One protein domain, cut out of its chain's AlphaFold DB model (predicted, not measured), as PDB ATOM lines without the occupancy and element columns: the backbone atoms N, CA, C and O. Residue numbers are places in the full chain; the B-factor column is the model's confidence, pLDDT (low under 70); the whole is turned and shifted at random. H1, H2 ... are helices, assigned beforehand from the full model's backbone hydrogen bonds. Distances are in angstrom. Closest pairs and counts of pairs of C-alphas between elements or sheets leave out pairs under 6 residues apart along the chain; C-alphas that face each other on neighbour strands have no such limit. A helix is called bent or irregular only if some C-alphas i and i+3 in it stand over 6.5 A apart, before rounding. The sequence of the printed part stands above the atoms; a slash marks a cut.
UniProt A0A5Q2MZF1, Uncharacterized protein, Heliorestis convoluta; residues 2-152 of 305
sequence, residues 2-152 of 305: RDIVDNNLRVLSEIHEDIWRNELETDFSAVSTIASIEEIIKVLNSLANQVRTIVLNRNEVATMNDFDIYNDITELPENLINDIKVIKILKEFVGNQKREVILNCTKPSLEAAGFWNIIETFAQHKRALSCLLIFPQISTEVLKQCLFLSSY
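AT A GLANCE: This is residues 2 to 152 of the 305 residues of an uncharacterized protein of Heliorestis convoluta (UniProt A0A5Q2MZF1). One long helix, H7, runs through the core, and shorter helices surround it: H1, H4 and H10 cross it, the short H3 packs on it, and H5 only just touches it, running the opposite way at a shallow tilt. H10 also joins this group to a second one, in which H8 packs on H10 and H11 packs on H8, while H9 folds back into H10 as a helical hairpin; H2 is on the outside next to H3, and the small H6 is at the far edge near H4. The printed part has 151 residues with eleven named helices, H1 to H11 in chain order, and no named strand; the class is all helix, and the helix packing is mostly crossed. The whole is compact, with a radius of gyration of the C-alphas of 14.9 A and spans of 46 by 34 by 23 A.

IN THESE COORDINATES: H7 is the longest helix, residues 78 to 95, and measures 25.5 A from C-alpha 78 at (-44.950, -20.912, -28.846) to C-alpha 95 at (-39.250, -28.279, -5.124). Before it come H1, residues 2 to 13, 16.7 A long from C-alpha 2 at (-36.165, -38.293, -27.171); H2, residues 17 to 23; H3, residues 28 to 31; H4, residues 37 to 46, 14.4 A; H5, residues 49 to 58, 14.2 A; and H6, residues 64 to 67. After it come H8, residues 99 to 112, 20.3 A; H9, residues 116 to 121; H10, residues 124 to 133, 15.2 A; and H11, residues 140 to 150, 15.2 A, ending at C-alpha 150 at (-43.453, -36.539, -0.157). H8 and H10 are irregular: C-alphas 105 and 108 are 7.2 A apart, and so are C-alphas 125 and 128.

HOW THE PARTS SIT: H7 is the hub and touches five helices. With residues 82 to 87 it touches H1, about perpendicular at 81 degrees; the closest C-alphas are those of Ser 13 and Val 86, 6.0 A apart. H4 touches H7 at a steep tilt of 53 degrees, the same way, closest at the C-alphas of Val 43 and Lys 88, 6.2 A apart. H3 touches H7 at the C-alphas of Val 31 and Ile 89, 5.8 A apart. H5 and H7 only just touch, with 3 pairs of C-alphas within 8 A; the closest, of Val 55 and Asp 83, are 7.7 A apart. H10 touches H7 at a steep tilt of 57 degrees, opposite ways, closest at the C-alphas of Lys 91 and Leu 129, 6.3 A apart. H8 touches H10 with 11 pairs of C-alphas within 8 A, the closest being those of Arg 99 and Ala 128 at 5.3 A. H11 touches H8 at the C-alphas of Ile 102 and Cys 146, 5.6 A apart. H9 and H10 form a hairpin, closest at the C-alphas of Ile 119 and Arg 127, 6.0 A apart. H2 and H3 only just touch, with 3 pairs within 8 A, the closest being the C-alphas of Arg 21 and Phe 28 at 5.6 A. H6 touches no helix but is near H4. Each O i to N i+4 pair is within hydrogen-bond range in H1, H2, H4, H5, H7 and H11, against 8 of 10 in H8, 1 of 2 in H9 and 4 of 6 in H10; H3 and H6 are too short for such a pair.

THE WHOLE: The two C-alphas farthest apart, those of Asp 72 and Tyr 152, are 46.7 A apart. The printed part has no cut, and no link is long; H6 to H7 and H10 to H11 are short links and the others are tight. The mean pLDDT of the printed part is 84.0; residue 35, residues 62 to 75, residues 96 to 97 and residue 152 are under 70.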
ATOM      1  N   ARG A   2     -35.523 -39.421 -26.462       91.50
ATOM      2  CA  ARG A   2     -36.165 -38.293 -27.171       91.50
ATOM      3  C   ARG A   2     -37.691 -38.418 -27.222       91.50
ATOM      4  O   ARG A   2     -38.370 -37.607 -26.616       91.50
ATOM      5  N   ASP A   3     -38.193 -39.509 -27.797       92.19
ATOM      6  CA  ASP A   3     -39.641 -39.739 -27.940       92.19
ATOM      7  C   ASP A   3     -40.392 -39.754 -26.598       92.19
ATOM      8  O   ASP A   3     -41.552 -39.359 -26.525       92.19
ATOM      9  N   ILE A   4     -39.724 -40.183 -25.520       93.88
ATOM     10  CA  ILE A   4     -40.304 -40.211 -24.171       93.88
ATOM     11  C   ILE A   4     -40.445 -38.791 -23.632       93.88
ATOM     12  O   ILE A   4     -41.513 -38.433 -23.154       93.88
ATOM     13  N   VAL A   5     -39.391 -37.978 -23.738       94.50
ATOM     14  CA  VAL A   5     -39.432 -36.570 -23.320       94.50
ATOM     15  C   VAL A   5     -40.485 -35.812 -24.124       94.50
ATOM     16  O   VAL A   5     -41.304 -35.112 -23.534       94.50
ATOM     17  N   ASP A   6     -40.511 -36.004 -25.444       92.19
ATOM     18  CA  ASP A   6     -41.469 -35.350 -26.337       92.19
ATOM     19  C   ASP A   6     -42.915 -35.727 -25.969       92.19
ATOM     20  O   ASP A   6     -43.782 -34.855 -25.853       92.19
ATOM     21  N   ASN A   7     -43.180 -37.015 -25.723       93.00
ATOM     22  CA  ASN A   7     -44.494 -37.478 -25.284       93.00
ATOM     23  C   ASN A   7     -44.865 -36.942 -23.896       93.00
ATOM     24  O   ASN A   7     -45.993 -36.501 -23.694       93.00
ATOM     25  N   ASN A   8     -43.930 -36.956 -22.950       95.19
ATOM     26  CA  ASN A   8     -44.176 -36.514 -21.584       95.19
ATOM     27  C   ASN A   8     -44.491 -35.022 -21.519       95.19
ATOM     28  O   ASN A   8     -45.427 -34.635 -20.831       95.19
ATOM     29  N   LEU A   9     -43.767 -34.183 -22.261       94.31
ATOM     30  CA  LEU A   9     -44.064 -32.754 -22.341       94.31
ATOM     31  C   LEU A   9     -45.450 -32.493 -22.937       94.31
ATOM     32  O   LEU A   9     -46.180 -31.654 -22.417       94.31
ATOM     33  N   ARG A  10     -45.849 -33.256 -23.966       92.12
ATOM     34  CA  ARG A  10     -47.214 -33.198 -24.507       92.12
ATOM     35  C   ARG A  10     -48.251 -33.564 -23.440       92.12
ATOM     36  O   ARG A  10     -49.128 -32.756 -23.163       92.12
ATOM     37  N   VAL A  11     -48.117 -34.725 -22.796       92.69
ATOM     38  CA  VAL A  11     -49.063 -35.178 -21.758       92.69
ATOM     39  C   VAL A  11     -49.161 -34.170 -20.614       92.69
ATOM     40  O   VAL A  11     -50.252 -33.825 -20.178       92.69
ATOM     41  N   LEU A  12     -48.027 -33.658 -20.137       94.38
ATOM     42  CA  LEU A  12     -47.999 -32.685 -19.048       94.38
ATOM     43  C   LEU A  12     -48.630 -31.339 -19.442       94.38
ATOM     44  O   LEU A  12     -49.227 -30.689 -18.585       94.38
ATOM     45  N   SER A  13     -48.522 -30.931 -20.712       90.94
ATOM     46  CA  SER A  13     -49.164 -29.714 -21.230       90.94
ATOM     47  C   SER A  13     -50.691 -29.812 -21.318       90.94
ATOM     48  O   SER A  13     -51.369 -28.790 -21.292       90.94
ATOM     49  N   GLU A  14     -51.230 -31.031 -21.375       91.38
ATOM     50  CA  GLU A  14     -52.672 -31.300 -21.429       91.38
ATOM     51  C   GLU A  14     -53.320 -31.350 -20.031       91.38
ATOM     52  O   GLU A  14     -54.545 -31.375 -19.912       91.38
ATOM     53  N   ILE A  15     -52.525 -31.345 -18.953       89.88
ATOM     54  CA  ILE A  15     -53.051 -31.331 -17.582       89.88
ATOM     55  C   ILE A  15     -53.653 -29.953 -17.284       89.88
ATOM     56  O   ILE A  15     -52.948 -28.946 -17.231       89.88
ATOM     57  N   HIS A  16     -54.960 -29.928 -17.024       87.56
ATOM     58  CA  HIS A  16     -55.689 -28.710 -16.678       87.56
ATOM     59  C   HIS A  16     -55.167 -28.042 -15.394       87.56
ATOM     60  O   HIS A  16     -54.756 -28.711 -14.443       87.56
ATOM     61  N   GLU A  17     -55.263 -26.711 -15.343       87.06
ATOM     62  CA  GLU A  17     -54.881 -25.883 -14.188       87.06
ATOM     63  C   GLU A  17     -55.480 -26.390 -12.870       87.06
ATOM     64  O   GLU A  17     -54.767 -26.523 -11.874       87.06
ATOM     65  N   ASP A  18     -56.773 -26.718 -12.864       82.62
ATOM     66  CA  ASP A  18     -57.465 -27.175 -11.657       82.62
ATOM     67  C   ASP A  18     -56.858 -28.464 -11.091       82.62
ATOM     68  O   ASP A  18     -56.831 -28.645  -9.875       82.62
ATOM     69  N   ILE A  19     -56.321 -29.340 -11.945       85.25
ATOM     70  CA  ILE A  19     -55.650 -30.569 -11.508       85.25
ATOM     71  C   ILE A  19     -54.310 -30.220 -10.859       85.25
ATOM     72  O   ILE A  19     -54.014 -30.691  -9.760       85.25
ATOM     73  N   TRP A  20     -53.508 -29.358 -11.489       87.69
ATOM     74  CA  TRP A  20     -52.240 -28.909 -10.909       87.69
ATOM     75  C   TRP A  20     -52.422 -28.240  -9.547       87.69
ATOM     76  O   TRP A  20     -51.669 -28.521  -8.612       87.69
ATOM     77  N   ARG A  21     -53.435 -27.378  -9.434       83.19
ATOM     78  CA  ARG A  21     -53.724 -26.625  -8.216       83.19
ATOM     79  C   ARG A  21     -54.339 -27.499  -7.129       83.19
ATOM     80  O   ARG A  21     -53.822 -27.544  -6.018       83.19
ATOM     81  N   ASN A  22     -55.434 -28.189  -7.439       76.81
ATOM     82  CA  ASN A  22     -56.264 -28.834  -6.421       76.81
ATOM     83  C   ASN A  22     -55.820 -30.269  -6.119       76.81
ATOM     84  O   ASN A  22     -56.004 -30.739  -5.000       76.81
ATOM     85  N   GLU A  23     -55.265 -30.982  -7.102       81.62
ATOM     86  CA  GLU A  23     -54.920 -32.399  -6.951       81.62
ATOM     87  C   GLU A  23     -53.420 -32.644  -6.782       81.62
ATOM     88  O   GLU A  23     -53.024 -33.591  -6.103       81.62
ATOM     89  N   LEU A  24     -52.585 -31.816  -7.415       84.94
ATOM     90  CA  LEU A  24     -51.124 -31.894  -7.320       84.94
ATOM     91  C   LEU A  24     -50.532 -30.858  -6.353       84.94
ATOM     92  O   LEU A  24     -49.307 -30.814  -6.188       84.94
ATOM     93  N   GLU A  25     -51.398 -30.066  -5.708       83.81
ATOM     94  CA  GLU A  25     -51.075 -29.077  -4.671       83.81
ATOM     95  C   GLU A  25     -49.923 -28.144  -5.081       83.81
ATOM     96  O   GLU A  25     -49.021 -27.841  -4.301       83.81
ATOM     97  N   THR A  26     -49.904 -27.739  -6.351       85.50
ATOM     98  CA  THR A  26     -48.904 -26.811  -6.890       85.50
ATOM     99  C   THR A  26     -49.487 -25.404  -6.912       85.50
ATOM    100  O   THR A  26     -50.654 -25.230  -7.262       85.50
ATOM    101  N   ASP A  27     -48.687 -24.381  -6.602       83.25
ATOM    102  CA  ASP A  27     -49.086 -22.976  -6.774       83.25
ATOM    103  C   ASP A  27     -49.061 -22.588  -8.262       83.25
ATOM    104  O   ASP A  27     -48.232 -21.807  -8.732       83.25
ATOM    105  N   PHE A  28     -49.950 -23.217  -9.038       85.50
ATOM    106  CA  PHE A  28     -50.000 -23.111 -10.492       85.50
ATOM    107  C   PHE A  28     -50.112 -21.655 -10.946       85.50
ATOM    108  O   PHE A  28     -49.412 -21.241 -11.868       85.50
ATOM    109  N   SER A  29     -50.943 -20.855 -10.278       81.44
ATOM    110  CA  SER A  29     -51.107 -19.425 -10.549       81.44
ATOM    111  C   SER A  29     -49.790 -18.656 -10.462       81.44
ATOM    112  O   SER A  29     -49.487 -17.864 -11.354       81.44
ATOM    113  N   ALA A  30     -48.977 -18.910  -9.432       79.06
ATOM    114  CA  ALA A  30     -47.703 -18.220  -9.263       79.06
ATOM    115  C   ALA A  30     -46.630 -18.683 -10.261       79.06
ATOM    116  O   ALA A  30     -45.732 -17.908 -10.601       79.06
ATOM    117  N   VAL A  31     -46.696 -19.932 -10.746       82.25
ATOM    118  CA  VAL A  31     -45.605 -20.529 -11.543       82.25
ATOM    119  C   VAL A  31     -45.910 -20.755 -13.025       82.25
ATOM    120  O   VAL A  31     -44.977 -20.983 -13.789       82.25
ATOM    121  N   SER A  32     -47.164 -20.672 -13.465       83.88
ATOM    122  CA  SER A  32     -47.574 -20.958 -14.856       83.88
ATOM    123  C   SER A  32     -47.207 -19.864 -15.863       83.88
ATOM    124  O   SER A  32     -47.181 -20.107 -17.072       83.88
ATOM    125  N   THR A  33     -46.906 -18.657 -15.391       84.19
ATOM    126  CA  THR A  33     -46.504 -17.534 -16.241       84.19
ATOM    127  C   THR A  33     -45.004 -17.571 -16.533       84.19
ATOM    128  O   THR A  33     -44.216 -18.086 -15.742       84.19
ATOM    129  N   ILE A  34     -44.595 -17.027 -17.680       79.06
ATOM    130  CA  ILE A  34     -43.185 -16.761 -17.997       79.06
ATOM    131  C   ILE A  34     -43.051 -15.253 -18.147       79.06
ATOM    132  O   ILE A  34     -43.748 -14.658 -18.967       79.06
ATOM    133  N   ALA A  35     -42.180 -14.649 -17.344       69.94
ATOM    134  CA  ALA A  35     -42.009 -13.206 -17.277       69.94
ATOM    135  C   ALA A  35     -40.834 -12.696 -18.128       69.94
ATOM    136  O   ALA A  35     -40.832 -11.526 -18.505       69.94
ATOM    137  N   SER A  36     -39.830 -13.532 -18.434       82.44
ATOM    138  CA  SER A  36     -38.654 -13.100 -19.209       82.44
ATOM    139  C   SER A  36     -37.857 -14.239 -19.865       82.44
ATOM    140  O   SER A  36     -37.955 -15.403 -19.474       82.44
ATOM    141  N   ILE A  37     -36.993 -13.888 -20.828       80.62
ATOM    142  CA  ILE A  37     -36.010 -14.806 -21.440       80.62
ATOM    143  C   ILE A  37     -35.034 -15.356 -20.388       80.62
ATOM    144  O   ILE A  37     -34.711 -16.544 -20.397       80.62
ATOM    145  N   GLU A  38     -34.608 -14.537 -19.421       82.75
ATOM    146  CA  GLU A  38     -33.759 -15.005 -18.319       82.75
ATOM    147  C   GLU A  38     -34.420 -16.132 -17.518       82.75
ATOM    148  O   GLU A  38     -33.752 -17.063 -17.061       82.75
ATOM    149  N   GLU A  39     -35.739 -16.060 -17.329       84.88
ATOM    150  CA  GLU A  39     -36.493 -17.101 -16.647       84.88
ATOM    151  C   GLU A  39     -36.493 -18.407 -17.447       84.88
ATOM    152  O   GLU A  39     -36.259 -19.477 -16.879       84.88
ATOM    153  N   ILE A  40     -36.641 -18.320 -18.769       87.12
ATOM    154  CA  ILE A  40     -36.540 -19.468 -19.679       87.12
ATOM    155  C   ILE A  40     -35.165 -20.130 -19.557       87.12
ATOM    156  O   ILE A  40     -35.073 -21.344 -19.351       87.12
ATOM    157  N   ILE A  41     -34.094 -19.336 -19.584       85.69
ATOM    158  CA  ILE A  41     -32.719 -19.826 -19.419       85.69
ATOM    159  C   ILE A  41     -32.544 -20.499 -18.050       85.69
ATOM    160  O   ILE A  41     -31.968 -21.588 -17.960       85.69
ATOM    161  N   LYS A  42     -33.077 -19.911 -16.971       88.69
ATOM    162  CA  LYS A  42     -33.045 -20.506 -15.620       88.69
ATOM    163  C   LYS A  42     -33.784 -21.844 -15.558       88.69
ATOM    164  O   LYS A  42     -33.324 -22.759 -14.867       88.69
ATOM    165  N   VAL A  43     -34.912 -21.981 -16.255       91.69
ATOM    166  CA  VAL A  43     -35.661 -23.244 -16.339       91.69
ATOM    167  C   VAL A  43     -34.867 -24.280 -17.131       91.69
ATOM    168  O   VAL A  43     -34.617 -25.368 -16.611       91.69
ATOM    169  N   LEU A  44     -34.363 -23.942 -18.317       90.25
ATOM    170  CA  LEU A  44     -33.530 -24.841 -19.123       90.25
ATOM    171  C   LEU A  44     -32.275 -25.301 -18.369       90.25
ATOM    172  O   LEU A  44     -31.910 -26.475 -18.422       90.25
ATOM    173  N   ASN A  45     -31.634 -24.412 -17.609       89.75
ATOM    174  CA  ASN A  45     -30.453 -24.744 -16.810       89.75
ATOM    175  C   ASN A  45     -30.743 -25.665 -15.620       89.75
ATOM    176  O   ASN A  45     -29.816 -26.307 -15.116       89.75
ATOM    177  N   SER A  46     -32.006 -25.789 -15.203       91.56
ATOM    178  CA  SER A  46     -32.412 -26.774 -14.196       91.56
ATOM    179  C   SER A  46     -32.439 -28.213 -14.731       91.56
ATOM    180  O   SER A  46     -32.394 -29.157 -13.943       91.56
ATOM    181  N   LEU A  47     -32.430 -28.394 -16.055       92.81
ATOM    182  CA  LEU A  47     -32.396 -29.700 -16.710       92.81
ATOM    183  C   LEU A  47     -30.969 -30.238 -16.846       92.81
ATOM    184  O   LEU A  47     -29.990 -29.488 -16.958       92.81
ATOM    185  N   ALA A  48     -30.838 -31.566 -16.863       93.00
ATOM    186  CA  ALA A  48     -29.602 -32.220 -17.279       93.00
ATOM    187  C   ALA A  48     -29.317 -31.923 -18.760       93.00
ATOM    188  O   ALA A  48     -30.249 -31.831 -19.556       93.00
ATOM    189  N   ASN A  49     -28.039 -31.804 -19.138       89.88
ATOM    190  CA  ASN A  49     -27.647 -31.374 -20.488       89.88
ATOM    191  C   ASN A  49     -28.306 -32.214 -21.592       89.88
ATOM    192  O   ASN A  49     -28.787 -31.648 -22.562       89.88
ATOM    193  N   GLN A  50     -28.386 -33.536 -21.414       90.75
ATOM    194  CA  GLN A  50     -29.017 -34.429 -22.389       90.75
ATOM    195  C   GLN A  50     -30.517 -34.141 -22.570       90.75
ATOM    196  O   GLN A  50     -30.982 -34.020 -23.699       90.75
ATOM    197  N   VAL A  51     -31.265 -33.970 -21.472       92.81
ATOM    198  CA  VAL A  51     -32.702 -33.635 -21.510       92.81
ATOM    199  C   VAL A  51     -32.908 -32.242 -22.097       92.81
ATOM    200  O   VAL A  51     -33.765 -32.050 -22.952       92.81
ATOM    201  N   ARG A  52     -32.070 -31.280 -21.700       91.12
ATOM    202  CA  ARG A  52     -32.077 -29.916 -22.235       91.12
ATOM    203  C   ARG A  52     -31.902 -29.908 -23.753       91.12
ATOM    204  O   ARG A  52     -32.683 -29.267 -24.439       91.12
ATOM    205  N   THR A  53     -30.924 -30.642 -24.282       89.31
ATOM    206  CA  THR A  53     -30.701 -30.755 -25.731       89.31
ATOM    207  C   THR A  53     -31.911 -31.348 -26.454       89.31
ATOM    208  O   THR A  53     -32.238 -30.896 -27.543       89.31
ATOM    209  N   ILE A  54     -32.611 -32.312 -25.850       92.12
ATOM    210  CA  ILE A  54     -33.846 -32.864 -26.426       92.12
ATOM    211  C   ILE A  54     -34.943 -31.793 -26.515       92.12
ATOM    212  O   ILE A  54     -35.510 -31.613 -27.590       92.12
ATOM    213  N   VAL A  55     -35.191 -31.053 -25.426       91.06
ATOM    214  CA  VAL A  55     -36.192 -29.966 -25.385       91.06
ATOM    215  C   VAL A  55     -35.904 -28.905 -26.448       91.06
ATOM    216  O   VAL A  55     -36.816 -28.447 -27.131       91.06
ATOM    217  N   LEU A  56     -34.636 -28.528 -26.613       88.50
ATOM    218  CA  LEU A  56     -34.222 -27.536 -27.604       88.50
ATOM    219  C   LEU A  56     -34.397 -28.054 -29.040       88.50
ATOM    220  O   LEU A  56     -35.073 -27.414 -29.843       88.50
ATOM    221  N   ASN A  57     -33.906 -29.262 -29.333       87.25
ATOM    222  CA  ASN A  57     -34.005 -29.870 -30.664       87.25
ATOM    223  C   ASN A  57     -35.453 -30.116 -31.110       87.25
ATOM    224  O   ASN A  57     -35.748 -30.052 -32.301       87.25
ATOM    225  N   ARG A  58     -36.357 -30.424 -30.173       86.12
ATOM    226  CA  ARG A  58     -37.796 -30.573 -30.439       86.12
ATOM    227  C   ARG A  58     -38.418 -29.290 -30.986       86.12
ATOM    228  O   ARG A  58     -39.329 -29.358 -31.802       86.12
ATOM    229  N   ASN A  59     -37.929 -28.151 -30.520       84.00
ATOM    230  CA  ASN A  59     -38.434 -26.832 -30.872       84.00
ATOM    231  C   ASN A  59     -37.575 -26.155 -31.953       84.00
ATOM    232  O   ASN A  59     -37.640 -24.940 -32.101       84.00
ATOM    233  N   GLU A  60     -36.761 -26.938 -32.678       81.38
ATOM    234  CA  GLU A  60     -35.860 -26.473 -33.745       81.38
ATOM    235  C   GLU A  60     -34.842 -25.415 -33.281       81.38
ATOM    236  O   GLU A  60     -34.331 -24.626 -34.072       81.38
ATOM    237  N   VAL A  61     -34.489 -25.438 -31.990       74.81
ATOM    238  CA  VAL A  61     -33.442 -24.592 -31.410       74.81
ATOM    239  C   VAL A  61     -32.176 -25.433 -31.245       74.81
ATOM    240  O   VAL A  61     -32.149 -26.379 -30.461       74.81
ATOM    241  N   ALA A  62     -31.134 -25.140 -32.023       56.72
ATOM    242  CA  ALA A  62     -30.024 -26.074 -32.217       56.72
ATOM    243  C   ALA A  62     -29.047 -26.159 -31.026       56.72
ATOM    244  O   ALA A  62     -28.559 -27.251 -30.724       56.72
ATOM    245  N   THR A  63     -28.747 -25.066 -30.312       57.47
ATOM    246  CA  THR A  63     -27.807 -25.100 -29.174       57.47
ATOM    247  C   THR A  63     -28.088 -24.051 -28.089       57.47
ATOM    248  O   THR A  63     -28.803 -23.077 -28.292       57.47
ATOM    249  N   MET A  64     -27.488 -24.227 -26.900       51.41
ATOM    250  CA  MET A  64     -27.459 -23.167 -25.879       51.41
ATOM    251  C   MET A  64     -26.515 -22.010 -26.230       51.41
ATOM    252  O   MET A  64     -26.714 -20.919 -25.717       51.41
ATOM    253  N   ASN A  65     -25.534 -22.228 -27.111       51.88
ATOM    254  CA  ASN A  65     -24.715 -21.135 -27.637       51.88
ATOM    255  C   ASN A  65     -25.533 -20.251 -28.583       51.88
ATOM    256  O   ASN A  65     -25.272 -19.058 -28.662       51.88
ATOM    257  N   ASP A  66     -26.556 -20.813 -29.234       51.16
ATOM    258  CA  ASP A  66     -27.524 -20.003 -29.961       51.16
ATOM    259  C   ASP A  66     -28.315 -19.132 -28.983       51.16
ATOM    260  O   ASP A  66     -28.542 -17.986 -29.315       51.16
ATOM    261  N   PHE A  67     -28.625 -19.581 -27.752       52.66
ATOM    262  CA  PHE A  67     -29.308 -18.776 -26.714       52.66
ATOM    263  C   PHE A  67     -28.565 -17.508 -26.275       52.66
ATOM    264  O   PHE A  67     -29.226 -16.524 -25.952       52.66
ATOM    265  N   ASP A  68     -27.231 -17.485 -26.324       48.19
ATOM    266  CA  ASP A  68     -26.460 -16.251 -26.110       48.19
ATOM    267  C   ASP A  68     -26.694 -15.224 -27.248       48.19
ATOM    268  O   ASP A  68     -26.507 -14.022 -27.051       48.19
ATOM    269  N   ILE A  69     -27.183 -15.681 -28.409       48.34
ATOM    270  CA  ILE A  69     -27.641 -14.882 -29.562       48.34
ATOM    271  C   ILE A  69     -29.130 -14.471 -29.406       48.34
ATOM    272  O   ILE A  69     -29.573 -13.510 -30.029       48.34
ATOM    273  N   TYR A  70     -29.914 -15.114 -28.523       52.06
ATOM    274  CA  TYR A  70     -31.344 -14.794 -28.293       52.06
ATOM    275  C   TYR A  70     -31.576 -13.512 -27.472       52.06
ATOM    276  O   TYR A  70     -32.733 -13.145 -27.273       52.06
ATOM    277  N   ASN A  71     -30.533 -12.788 -27.046       51.53
ATOM    278  CA  ASN A  71     -30.706 -11.418 -26.534       51.53
ATOM    279  C   ASN A  71     -31.383 -10.497 -27.573       51.53
ATOM    280  O   ASN A  71     -32.037  -9.533 -27.183       51.53
ATOM    281  N   ASP A  72     -31.284 -10.840 -28.864       47.88
ATOM    282  CA  ASP A  72     -31.864 -10.090 -29.985       47.88
ATOM    283  C   ASP A  72     -33.144 -10.727 -30.573       47.88
ATOM    284  O   ASP A  72     -33.687 -10.228 -31.560       47.88
ATOM    285  N   ILE A  73     -33.654 -11.828 -30.001       53.69
ATOM    286  CA  ILE A  73     -34.833 -12.522 -30.538       53.69
ATOM    287  C   ILE A  73     -36.113 -11.958 -29.926       53.69
ATOM    288  O   ILE A  73     -36.391 -12.109 -28.739       53.69
ATOM    289  N   THR A  74     -36.909 -11.315 -30.779       54.41
ATOM    290  CA  THR A  74     -38.182 -10.683 -30.421       54.41
ATOM    291  C   THR A  74     -39.301 -11.682 -30.129       54.41
ATOM    292  O   THR A  74     -40.203 -11.344 -29.369       54.41
ATOM    293  N   GLU A  75     -39.255 -12.904 -30.680       63.97
ATOM    294  CA  GLU A  75     -40.302 -13.924 -30.498       63.97
ATOM    295  C   GLU A  75     -39.717 -15.346 -30.425       63.97
ATOM    296  O   GLU A  75     -38.981 -15.789 -31.307       63.97
ATOM    297  N   LEU A  76     -40.048 -16.074 -29.355       76.62
ATOM    298  CA  LEU A  76     -39.702 -17.487 -29.176       76.62
ATOM    299  C   LEU A  76     -40.819 -18.387 -29.722       76.62
ATOM    300  O   LEU A  76     -41.986 -17.996 -29.649       76.62
ATOM    301  N   PRO A  77     -40.511 -19.617 -30.181       83.25
ATOM    302  CA  PRO A  77     -41.540 -20.560 -30.611       83.25
ATOM    303  C   PRO A  77     -42.573 -20.804 -29.503       83.25
ATOM    304  O   PRO A  77     -42.206 -21.131 -28.371       83.25
ATOM    305  N   GLU A  78     -43.865 -20.711 -29.823       84.81
ATOM    306  CA  GLU A  78     -44.950 -20.912 -28.846       84.81
ATOM    307  C   GLU A  78     -44.870 -22.285 -28.160       84.81
ATOM    308  O   GLU A  78     -45.098 -22.404 -26.954       84.81
ATOM    309  N   ASN A  79     -44.464 -23.319 -28.903       87.19
ATOM    310  CA  ASN A  79     -44.259 -24.665 -28.368       87.19
ATOM    311  C   ASN A  79     -43.154 -24.706 -27.307       87.19
ATOM    312  O   ASN A  79     -43.323 -25.350 -26.273       87.19
ATOM    313  N   LEU A  80     -42.065 -23.960 -27.507       88.25
ATOM    314  CA  LEU A  80     -40.998 -23.861 -26.519       88.25
ATOM    315  C   LEU A  80     -41.492 -23.124 -25.276       88.25
ATOM    316  O   LEU A  80     -41.225 -23.561 -24.162       88.25
ATOM    317  N   ILE A  81     -42.240 -22.033 -25.447       88.44
ATOM    318  CA  ILE A  81     -42.846 -21.303 -24.327       88.44
ATOM    319  C   ILE A  81     -43.729 -22.252 -23.504       88.44
ATOM    320  O   ILE A  81     -43.616 -22.282 -22.279       88.44
ATOM    321  N   ASN A  82     -44.563 -23.064 -24.156       90.06
ATOM    322  CA  ASN A  82     -45.418 -24.041 -23.483       90.06
ATOM    323  C   ASN A  82     -44.612 -25.135 -22.769       90.06
ATOM    324  O   ASN A  82     -44.871 -25.405 -21.595       90.06
ATOM    325  N   ASP A  83     -43.586 -25.693 -23.415       92.94
ATOM    326  CA  ASP A  83     -42.684 -26.666 -22.791       92.94
ATOM    327  C   ASP A  83     -42.020 -26.078 -21.538       92.94
ATOM    328  O   ASP A  83     -41.972 -26.721 -20.489       92.94
ATOM    329  N   ILE A  84     -41.559 -24.828 -21.602       93.12
ATOM    330  CA  ILE A  84     -40.926 -24.151 -20.468       93.12
ATOM    331  C   ILE A  84     -41.921 -23.893 -19.337       93.12
ATOM    332  O   ILE A  84     -41.556 -24.106 -18.179       93.12
ATOM    333  N   LYS A  85     -43.166 -23.495 -19.634       92.62
ATOM    334  CA  LYS A  85     -44.224 -23.347 -18.615       92.62
ATOM    335  C   LYS A  85     -44.441 -24.662 -17.882       92.62
ATOM    336  O   LYS A  85     -44.397 -24.704 -16.655       92.62
ATOM    337  N   VAL A  86     -44.595 -25.747 -18.634       93.19
ATOM    338  CA  VAL A  86     -44.791 -27.092 -18.088       93.19
ATOM    339  C   VAL A  86     -43.599 -27.528 -17.238       93.19
ATOM    340  O   VAL A  86     -43.782 -27.999 -16.117       93.19
ATOM    341  N   ILE A  87     -42.369 -27.327 -17.717       95.25
ATOM    342  CA  ILE A  87     -41.158 -27.665 -16.960       95.25
ATOM    343  C   ILE A  87     -41.056 -26.809 -15.692       95.25
ATOM    344  O   ILE A  87     -40.639 -27.317 -14.653       95.25
ATOM    345  N   LYS A  88     -41.445 -25.531 -15.742       93.69
ATOM    346  CA  LYS A  88     -41.476 -24.638 -14.576       93.69
ATOM    347  C   LYS A  88     -42.485 -25.126 -13.530       93.69
ATOM    348  O   LYS A  88     -42.114 -25.242 -12.363       93.69
ATOM    349  N   ILE A  89     -43.697 -25.494 -13.946       93.75
ATOM    350  CA  ILE A  89     -44.721 -26.096 -13.073       93.75
ATOM    351  C   ILE A  89     -44.204 -27.409 -12.465       93.75
ATOM    352  O   ILE A  89     -44.260 -27.609 -11.252       93.75
ATOM    353  N   LEU A  90     -43.610 -28.282 -13.280       93.50
ATOM    354  CA  LEU A  90     -43.048 -29.553 -12.825       93.50
ATOM    355  C   LEU A  90     -41.873 -29.353 -11.853       93.50
ATOM    356  O   LEU A  90     -41.711 -30.101 -10.892       93.50
ATOM    357  N   LYS A  91     -41.045 -28.329 -12.078       92.12
ATOM    358  CA  LYS A  91     -39.945 -27.951 -11.185       92.12
ATOM    359  C   LYS A  91     -40.466 -27.475  -9.829       92.12
ATOM    360  O   LYS A  91     -39.877 -27.850  -8.816       92.12
ATOM    361  N   GLU A  92     -41.544 -26.695  -9.809       90.25
ATOM    362  CA  GLU A  92     -42.213 -26.290  -8.568       90.25
ATOM    363  C   GLU A  92     -42.750 -27.511  -7.819       90.25
ATOM    364  O   GLU A  92     -42.456 -27.715  -6.639       90.25
ATOM    365  N   PHE A  93     -43.426 -28.409  -8.538       89.81
ATOM    366  CA  PHE A  93     -43.888 -29.676  -7.986       89.81
ATOM    367  C   PHE A  93     -42.745 -30.461  -7.310       89.81
ATOM    368  O   PHE A  93     -42.896 -30.911  -6.173       89.81
ATOM    369  N   VAL A  94     -41.575 -30.555  -7.956       89.31
ATOM    370  CA  VAL A  94     -40.362 -31.211  -7.424       89.31
ATOM    371  C   VAL A  94     -39.770 -30.482  -6.198       89.31
ATOM    372  O   VAL A  94     -39.180 -31.127  -5.326       89.31
ATOM    373  N   GLY A  95     -39.878 -29.151  -6.130       77.00
ATOM    374  CA  GLY A  95     -39.250 -28.279  -5.124       77.00
ATOM    375  C   GLY A  95     -39.799 -28.412  -3.700       77.00
ATOM    376  O   GLY A  95     -39.090 -28.106  -2.742       77.00
ATOM    377  N   ASN A  96     -40.999 -28.965  -3.548       66.50
ATOM    378  CA  ASN A  96     -41.725 -29.111  -2.283       66.50
ATOM    379  C   ASN A  96     -41.219 -30.254  -1.371       66.50
ATOM    380  O   ASN A  96     -42.016 -30.985  -0.802       66.50
ATOM    381  N   GLN A  97     -39.899 -30.436  -1.235       66.00
ATOM    382  CA  GLN A  97     -39.246 -31.548  -0.501       66.00
ATOM    383  C   GLN A  97     -39.379 -32.936  -1.163       66.00
ATOM    384  O   GLN A  97     -38.991 -33.948  -0.591       66.00
ATOM    385  N   LYS A  98     -39.837 -33.002  -2.418       74.38
ATOM    386  CA  LYS A  98     -40.209 -34.268  -3.079       74.38
ATOM    387  C   LYS A  98     -39.069 -34.964  -3.823       74.38
ATOM    388  O   LYS A  98     -39.287 -35.992  -4.452       74.38
ATOM    389  N   ARG A  99     -37.854 -34.404  -3.819       84.31
ATOM    390  CA  ARG A  99     -36.772 -34.836  -4.727       84.31
ATOM    391  C   ARG A  99     -36.361 -36.289  -4.522       84.31
ATOM    392  O   ARG A  99     -36.323 -37.036  -5.490       84.31
ATOM    393  N   GLU A 100     -36.044 -36.672  -3.291       82.50
ATOM    394  CA  GLU A 100     -35.604 -38.036  -2.976       82.50
ATOM    395  C   GLU A 100     -36.737 -39.047  -3.157       82.50
ATOM    396  O   GLU A 100     -36.549 -40.095  -3.770       82.50
ATOM    397  N   VAL A 101     -37.946 -38.665  -2.748       82.25
ATOM    398  CA  VAL A 101     -39.159 -39.449  -2.974       82.25
ATOM    399  C   VAL A 101     -39.373 -39.730  -4.459       82.25
ATOM    400  O   VAL A 101     -39.534 -40.887  -4.834       82.25
ATOM    401  N   ILE A 102     -39.311 -38.715  -5.325       88.50
ATOM    402  CA  ILE A 102     -39.458 -38.883  -6.779       88.50
ATOM    403  C   ILE A 102     -38.414 -39.863  -7.320       88.50
ATOM    404  O   ILE A 102     -38.747 -40.722  -8.138       88.50
ATOM    405  N   LEU A 103     -37.164 -39.771  -6.862       88.38
ATOM    406  CA  LEU A 103     -36.113 -40.707  -7.265       88.38
ATOM    407  C   LEU A 103     -36.472 -42.141  -6.869       88.38
ATOM    408  O   LEU A 103     -36.464 -43.017  -7.728       88.38
ATOM    409  N   ASN A 104     -36.866 -42.367  -5.617       83.81
ATOM    410  CA  ASN A 104     -37.218 -43.696  -5.116       83.81
ATOM    411  C   ASN A 104     -38.460 -44.276  -5.811       83.81
ATOM    412  O   ASN A 104     -38.476 -45.455  -6.158       83.81
ATOM    413  N   CYS A 105     -39.470 -43.448  -6.087       79.50
ATOM    414  CA  CYS A 105     -40.699 -43.866  -6.768       79.50
ATOM    415  C   CYS A 105     -40.456 -44.257  -8.222       79.50
ATOM    416  O   CYS A 105     -41.052 -45.204  -8.732       79.50
ATOM    417  N   THR A 106     -39.615 -43.486  -8.911       86.81
ATOM    418  CA  THR A 106     -39.397 -43.662 -10.350       86.81
ATOM    419  C   THR A 106     -38.326 -44.702 -10.655       86.81
ATOM    420  O   THR A 106     -38.356 -45.288 -11.740       86.81
ATOM    421  N   LYS A 107     -37.423 -44.978  -9.704       88.88
ATOM    422  CA  LYS A 107     -36.279 -45.878  -9.874       88.88
ATOM    423  C   LYS A 107     -36.647 -47.252 -10.445       88.88
ATOM    424  O   LYS A 107     -36.109 -47.557 -11.504       88.88
ATOM    425  N   PRO A 108     -37.589 -48.038  -9.885       85.88
ATOM    426  CA  PRO A 108     -37.870 -49.379 -10.408       85.88
ATOM    427  C   PRO A 108     -38.317 -49.369 -11.877       85.88
ATOM    428  O   PRO A 108     -37.892 -50.199 -12.679       85.88
ATOM    429  N   SER A 109     -39.141 -48.386 -12.254       87.12
ATOM    430  CA  SER A 109     -39.622 -48.237 -13.634       87.12
ATOM    431  C   SER A 109     -38.514 -47.773 -14.580       87.12
ATOM    432  O   SER A 109     -38.420 -48.245 -15.711       87.12
ATOM    433  N   LEU A 110     -37.654 -46.857 -14.125       91.00
ATOM    434  CA  LEU A 110     -36.520 -46.361 -14.903       91.00
ATOM    435  C   LEU A 110     -35.402 -47.404 -15.039       91.00
ATOM    436  O   LEU A 110     -34.736 -47.425 -16.069       91.00
ATOM    437  N   GLU A 111     -35.197 -48.267 -14.044       92.31
ATOM    438  CA  GLU A 111     -34.282 -49.413 -14.115       92.31
ATOM    439  C   GLU A 111     -34.788 -50.439 -15.130       92.31
ATOM    440  O   GLU A 111     -34.047 -50.808 -16.039       92.31
ATOM    441  N   ALA A 112     -36.068 -50.820 -15.046       88.12
ATOM    442  CA  ALA A 112     -36.690 -51.738 -16.000       88.12
ATOM    443  C   ALA A 112     -36.642 -51.211 -17.447       88.12
ATOM    444  O   ALA A 112     -36.483 -51.986 -18.388       88.12
ATOM    445  N   ALA A 113     -36.739 -49.891 -17.627       89.12
ATOM    446  CA  ALA A 113     -36.629 -49.235 -18.928       89.12
ATOM    447  C   ALA A 113     -35.179 -48.921 -19.360       89.12
ATOM    448  O   ALA A 113     -34.975 -48.370 -20.443       89.12
ATOM    449  N   GLY A 114     -34.169 -49.233 -18.539       92.12
ATOM    450  CA  GLY A 114     -32.753 -49.004 -18.852       92.12
ATOM    451  C   GLY A 114     -32.294 -47.539 -18.797       92.12
ATOM    452  O   GLY A 114     -31.222 -47.212 -19.305       92.12
ATOM    453  N   PHE A 115     -33.072 -46.642 -18.187       93.69
ATOM    454  CA  PHE A 115     -32.756 -45.211 -18.088       93.69
ATOM    455  C   PHE A 115     -32.099 -44.800 -16.768       93.69
ATOM    456  O   PHE A 115     -31.498 -43.726 -16.703       93.69
ATOM    457  N   TRP A 116     -32.171 -45.634 -15.726       94.38
ATOM    458  CA  TRP A 116     -31.654 -45.276 -14.400       94.38
ATOM    459  C   TRP A 116     -30.149 -44.965 -14.397       94.38
ATOM    460  O   TRP A 116     -29.739 -43.926 -13.882       94.38
ATOM    461  N   ASN A 117     -29.340 -45.780 -15.081       92.81
ATOM    462  CA  ASN A 117     -27.894 -45.551 -15.198       92.81
ATOM    463  C   ASN A 117     -27.567 -44.176 -15.799       92.81
ATOM    464  O   ASN A 117     -26.570 -43.558 -15.438       92.81
ATOM    465  N   ILE A 118     -28.415 -43.665 -16.698       92.12
ATOM    466  CA  ILE A 118     -28.229 -42.340 -17.294       92.12
ATOM    467  C   ILE A 118     -28.547 -41.247 -16.266       92.12
ATOM    468  O   ILE A 118     -27.769 -40.302 -16.124       92.12
ATOM    469  N   ILE A 119     -29.632 -41.395 -15.497       93.94
ATOM    470  CA  ILE A 119     -29.991 -40.474 -14.407       93.94
ATOM    471  C   ILE A 119     -28.866 -40.351 -13.376       93.94
ATOM    472  O   ILE A 119     -28.586 -39.247 -12.903       93.94
ATOM    473  N   GLU A 120     -28.201 -41.454 -13.032       93.75
ATOM    474  CA  GLU A 120     -27.111 -41.444 -12.052       93.75
ATOM    475  C   GLU A 120     -25.917 -40.592 -12.503       93.75
ATOM    476  O   GLU A 120     -25.262 -39.968 -11.665       93.75
ATOM    477  N   THR A 121     -25.691 -40.449 -13.813       93.88
ATOM    478  CA  THR A 121     -24.652 -39.548 -14.342       93.88
ATOM    479  C   THR A 121     -24.994 -38.063 -14.192       93.88
ATOM    480  O   THR A 121     -24.113 -37.207 -14.281       93.88
ATOM    481  N   PHE A 122     -26.264 -37.717 -13.957       94.25
ATOM    482  CA  PHE A 122     -26.690 -36.326 -13.836       94.25
ATOM    483  C   PHE A 122     -26.364 -35.754 -12.454       94.25
ATOM    484  O   PHE A 122     -26.367 -36.460 -11.442       94.25
ATOM    485  N   ALA A 123     -26.147 -34.437 -12.388       91.19
ATOM    486  CA  ALA A 123     -25.966 -33.733 -11.121       91.19
ATOM    487  C   ALA A 123     -27.195 -33.912 -10.211       91.19
ATOM    488  O   ALA A 123     -28.330 -33.779 -10.673       91.19
ATOM    489  N   GLN A 124     -26.976 -34.160  -8.915       89.62
ATOM    490  CA  GLN A 124     -28.019 -34.544  -7.950       89.62
ATOM    491  C   GLN A 124     -29.262 -33.638  -7.985       89.62
ATOM    492  O   GLN A 124     -30.388 -34.125  -8.029       89.62
ATOM    493  N   HIS A 125     -29.067 -32.317  -8.046       88.38
ATOM    494  CA  HIS A 125     -30.154 -31.332  -8.063       88.38
ATOM    495  C   HIS A 125     -31.008 -31.349  -9.345       88.38
ATOM    496  O   HIS A 125     -32.097 -30.779  -9.346       88.38
ATOM    497  N   LYS A 126     -30.541 -32.001 -10.418       92.75
ATOM    498  CA  LYS A 126     -31.232 -32.123 -11.715       92.75
ATOM    499  C   LYS A 126     -31.946 -33.463 -11.891       92.75
ATOM    500  O   LYS A 126     -32.785 -33.591 -12.784       92.75
ATOM    501  N   ARG A 127     -31.608 -34.466 -11.069       93.44
ATOM    502  CA  ARG A 127     -32.061 -35.854 -11.252       93.44
ATOM    503  C   ARG A 127     -33.576 -35.982 -11.163       93.44
ATOM    504  O   ARG A 127     -34.169 -36.493 -12.096       93.44
ATOM    505  N   ALA A 128     -34.203 -35.455 -10.110       93.06
ATOM    506  CA  ALA A 128     -35.642 -35.627  -9.884       93.06
ATOM    507  C   ALA A 128     -36.507 -35.070 -11.032       93.06
ATOM    508  O   ALA A 128     -37.380 -35.768 -11.540       93.06
ATOM    509  N   LEU A 129     -36.220 -33.846 -11.493       94.31
ATOM    510  CA  LEU A 129     -36.921 -33.254 -12.638       94.31
ATOM    511  C   LEU A 129     -36.668 -34.054 -13.926       94.31
ATOM    512  O   LEU A 129     -37.594 -34.310 -14.691       94.31
ATOM    513  N   SER A 130     -35.425 -34.500 -14.133       94.25
ATOM    514  CA  SER A 130     -35.070 -35.329 -15.288       94.25
ATOM    515  C   SER A 130     -35.787 -36.682 -15.259       94.25
ATOM    516  O   SER A 130     -36.277 -37.100 -16.299       94.25
ATOM    517  N   CYS A 131     -35.912 -37.331 -14.092       93.81
ATOM    518  CA  CYS A 131     -36.637 -38.593 -13.920       93.81
ATOM    519  C   CYS A 131     -38.082 -38.490 -14.387       93.81
ATOM    520  O   CYS A 131     -38.537 -39.370 -15.106       93.81
ATOM    521  N   LEU A 132     -38.785 -37.418 -14.004       94.38
ATOM    522  CA  LEU A 132     -40.166 -37.198 -14.434       94.38
ATOM    523  C   LEU A 132     -40.241 -36.984 -15.951       94.38
ATOM    524  O   LEU A 132     -41.064 -37.599 -16.620       94.38
ATOM    525  N   LEU A 133     -39.332 -36.190 -16.525       95.19
ATOM    526  CA  LEU A 133     -39.322 -35.934 -17.968       95.19
ATOM    527  C   LEU A 133     -38.944 -37.156 -18.813       95.19
ATOM    528  O   LEU A 133     -39.390 -37.244 -19.952       95.19
ATOM    529  N   ILE A 134     -38.178 -38.115 -18.285       94.81
ATOM    530  CA  ILE A 134     -37.828 -39.358 -18.997       94.81
ATOM    531  C   ILE A 134     -38.611 -40.585 -18.512       94.81
ATOM    532  O   ILE A 134     -38.274 -41.713 -18.881       94.81
ATOM    533  N   PHE A 135     -39.637 -40.394 -17.681       93.25
ATOM    534  CA  PHE A 135     -40.441 -41.496 -17.170       93.25
ATOM    535  C   PHE A 135     -41.222 -42.148 -18.328       93.25
ATOM    536  O   PHE A 135     -41.906 -41.422 -19.044       93.25
ATOM    537  N   PRO A 136     -41.162 -43.476 -18.551       87.00
ATOM    538  CA  PRO A 136     -41.706 -44.099 -19.765       87.00
ATOM    539  C   PRO A 136     -43.189 -43.815 -20.053       87.00
ATOM    540  O   PRO A 136     -43.594 -43.841 -21.213       87.00
ATOM    541  N   GLN A 137     -43.993 -43.560 -19.017       83.12
ATOM    542  CA  GLN A 137     -45.418 -43.229 -19.119       83.12
ATOM    543  C   GLN A 137     -45.801 -42.254 -18.000       83.12
ATOM    544  O   GLN A 137     -46.379 -42.662 -16.992       83.12
ATOM    545  N   ILE A 138     -45.402 -40.979 -18.105       89.69
ATOM    546  CA  ILE A 138     -45.804 -40.007 -17.080       89.69
ATOM    547  C   ILE A 138     -47.317 -39.789 -17.130       89.69
ATOM    548  O   ILE A 138     -47.911 -39.713 -18.204       89.69
ATOM    549  N   SER A 139     -47.936 -39.674 -15.959       86.50
ATOM    550  CA  SER A 139     -49.353 -39.358 -15.827       86.50
ATOM    551  C   SER A 139     -49.613 -38.571 -14.545       86.50
ATOM    552  O   SER A 139     -48.757 -38.490 -13.655       86.50
ATOM    553  N   THR A 140     -50.812 -38.007 -14.426       84.75
ATOM    554  CA  THR A 140     -51.283 -37.353 -13.198       84.75
ATOM    555  C   THR A 140     -51.258 -38.304 -12.004       84.75
ATOM    556  O   THR A 140     -50.928 -37.882 -10.900       84.75
ATOM    557  N   GLU A 141     -51.517 -39.599 -12.192       79.69
ATOM    558  CA  GLU A 141     -51.424 -40.599 -11.124       79.69
ATOM    559  C   GLU A 141     -49.997 -40.772 -10.603       79.69
ATOM    560  O   GLU A 141     -49.808 -40.878  -9.392       79.69
ATOM    561  N   VAL A 142     -48.991 -40.777 -11.483       83.25
ATOM    562  CA  VAL A 142     -47.577 -40.864 -11.074       83.25
ATOM    563  C   VAL A 142     -47.189 -39.641 -10.241       83.25
ATOM    564  O   VAL A 142     -46.541 -39.773  -9.199       83.25
ATOM    565  N   LEU A 143     -47.631 -38.451 -10.655       87.31
ATOM    566  CA  LEU A 143     -47.406 -37.217  -9.904       87.31
ATOM    567  C   LEU A 143     -48.122 -37.251  -8.545       87.31
ATOM    568  O   LEU A 143     -47.510 -36.931  -7.529       87.31
ATOM    569  N   LYS A 144     -49.368 -37.732  -8.478       81.25
ATOM    570  CA  LYS A 144     -50.090 -37.913  -7.206       81.25
ATOM    571  C   LYS A 144     -49.389 -38.884  -6.262       81.25
ATOM    572  O   LYS A 144     -49.294 -38.602  -5.074       81.25
ATOM    573  N   GLN A 145     -48.856 -39.997  -6.768       79.06
ATOM    574  CA  GLN A 145     -48.072 -40.928  -5.946       79.06
ATOM    575  C   GLN A 145     -46.847 -40.234  -5.344       79.06
ATOM    576  O   GLN A 145     -46.626 -40.306  -4.136       79.06
ATOM    577  N   CYS A 146     -46.092 -39.496  -6.167       83.56
ATOM    578  CA  CYS A 146     -44.934 -38.734  -5.701       83.56
ATOM    579  C   CYS A 146     -45.326 -37.683  -4.648       83.56
ATOM    580  O   CYS A 146     -44.630 -37.532  -3.644       83.56
ATOM    581  N   LEU A 147     -46.448 -36.978  -4.850       81.19
ATOM    582  CA  LEU A 147     -47.006 -36.038  -3.874       81.19
ATOM    583  C   LEU A 147     -47.328 -36.745  -2.556       81.19
ATOM    584  O   LEU A 147     -46.868 -36.303  -1.504       81.19
ATOM    585  N   PHE A 148     -48.078 -37.847  -2.612       76.06
ATOM    586  CA  PHE A 148     -48.530 -38.551  -1.417       76.06
ATOM    587  C   PHE A 148     -47.394 -39.066  -0.551       76.06
ATOM    588  O   PHE A 148     -47.473 -38.973   0.670       76.06
ATOM    589  N   LEU A 149     -46.318 -39.522  -1.176       74.00
ATOM    590  CA  LEU A 149     -45.128 -39.969  -0.464       74.00
ATOM    591  C   LEU A 149     -44.318 -38.805   0.096       74.00
ATOM    592  O   LEU A 149     -43.822 -38.878   1.209       74.00
ATOM    593  N   SER A 150     -44.213 -37.699  -0.637       74.94
ATOM    594  CA  SER A 150     -43.453 -36.539  -0.157       74.94
ATOM    595  C   SER A 150     -44.100 -35.810   1.016       74.94
ATOM    596  O   SER A 150     -43.412 -35.192   1.822       74.94
ATOM    597  N   SER A 151     -45.424 -35.894   1.110       73.19
ATOM    598  CA  SER A 151     -46.214 -35.302   2.186       73.19
ATOM    599  C   SER A 151     -46.698 -36.373   3.165       73.19
ATOM    600  O   SER A 151     -47.621 -36.131   3.942       73.19
ATOM    601  N   TYR A 152     -46.074 -37.554   3.132       68.94
ATOM    602  CA  TYR A 152     -46.502 -38.724   3.878       68.94
ATOM    603  C   TYR A 152     -46.589 -38.470   5.388       68.94
ATOM    604  O   TYR A 152     -47.587 -38.838   5.989       68.94
TER     605      TYR A 152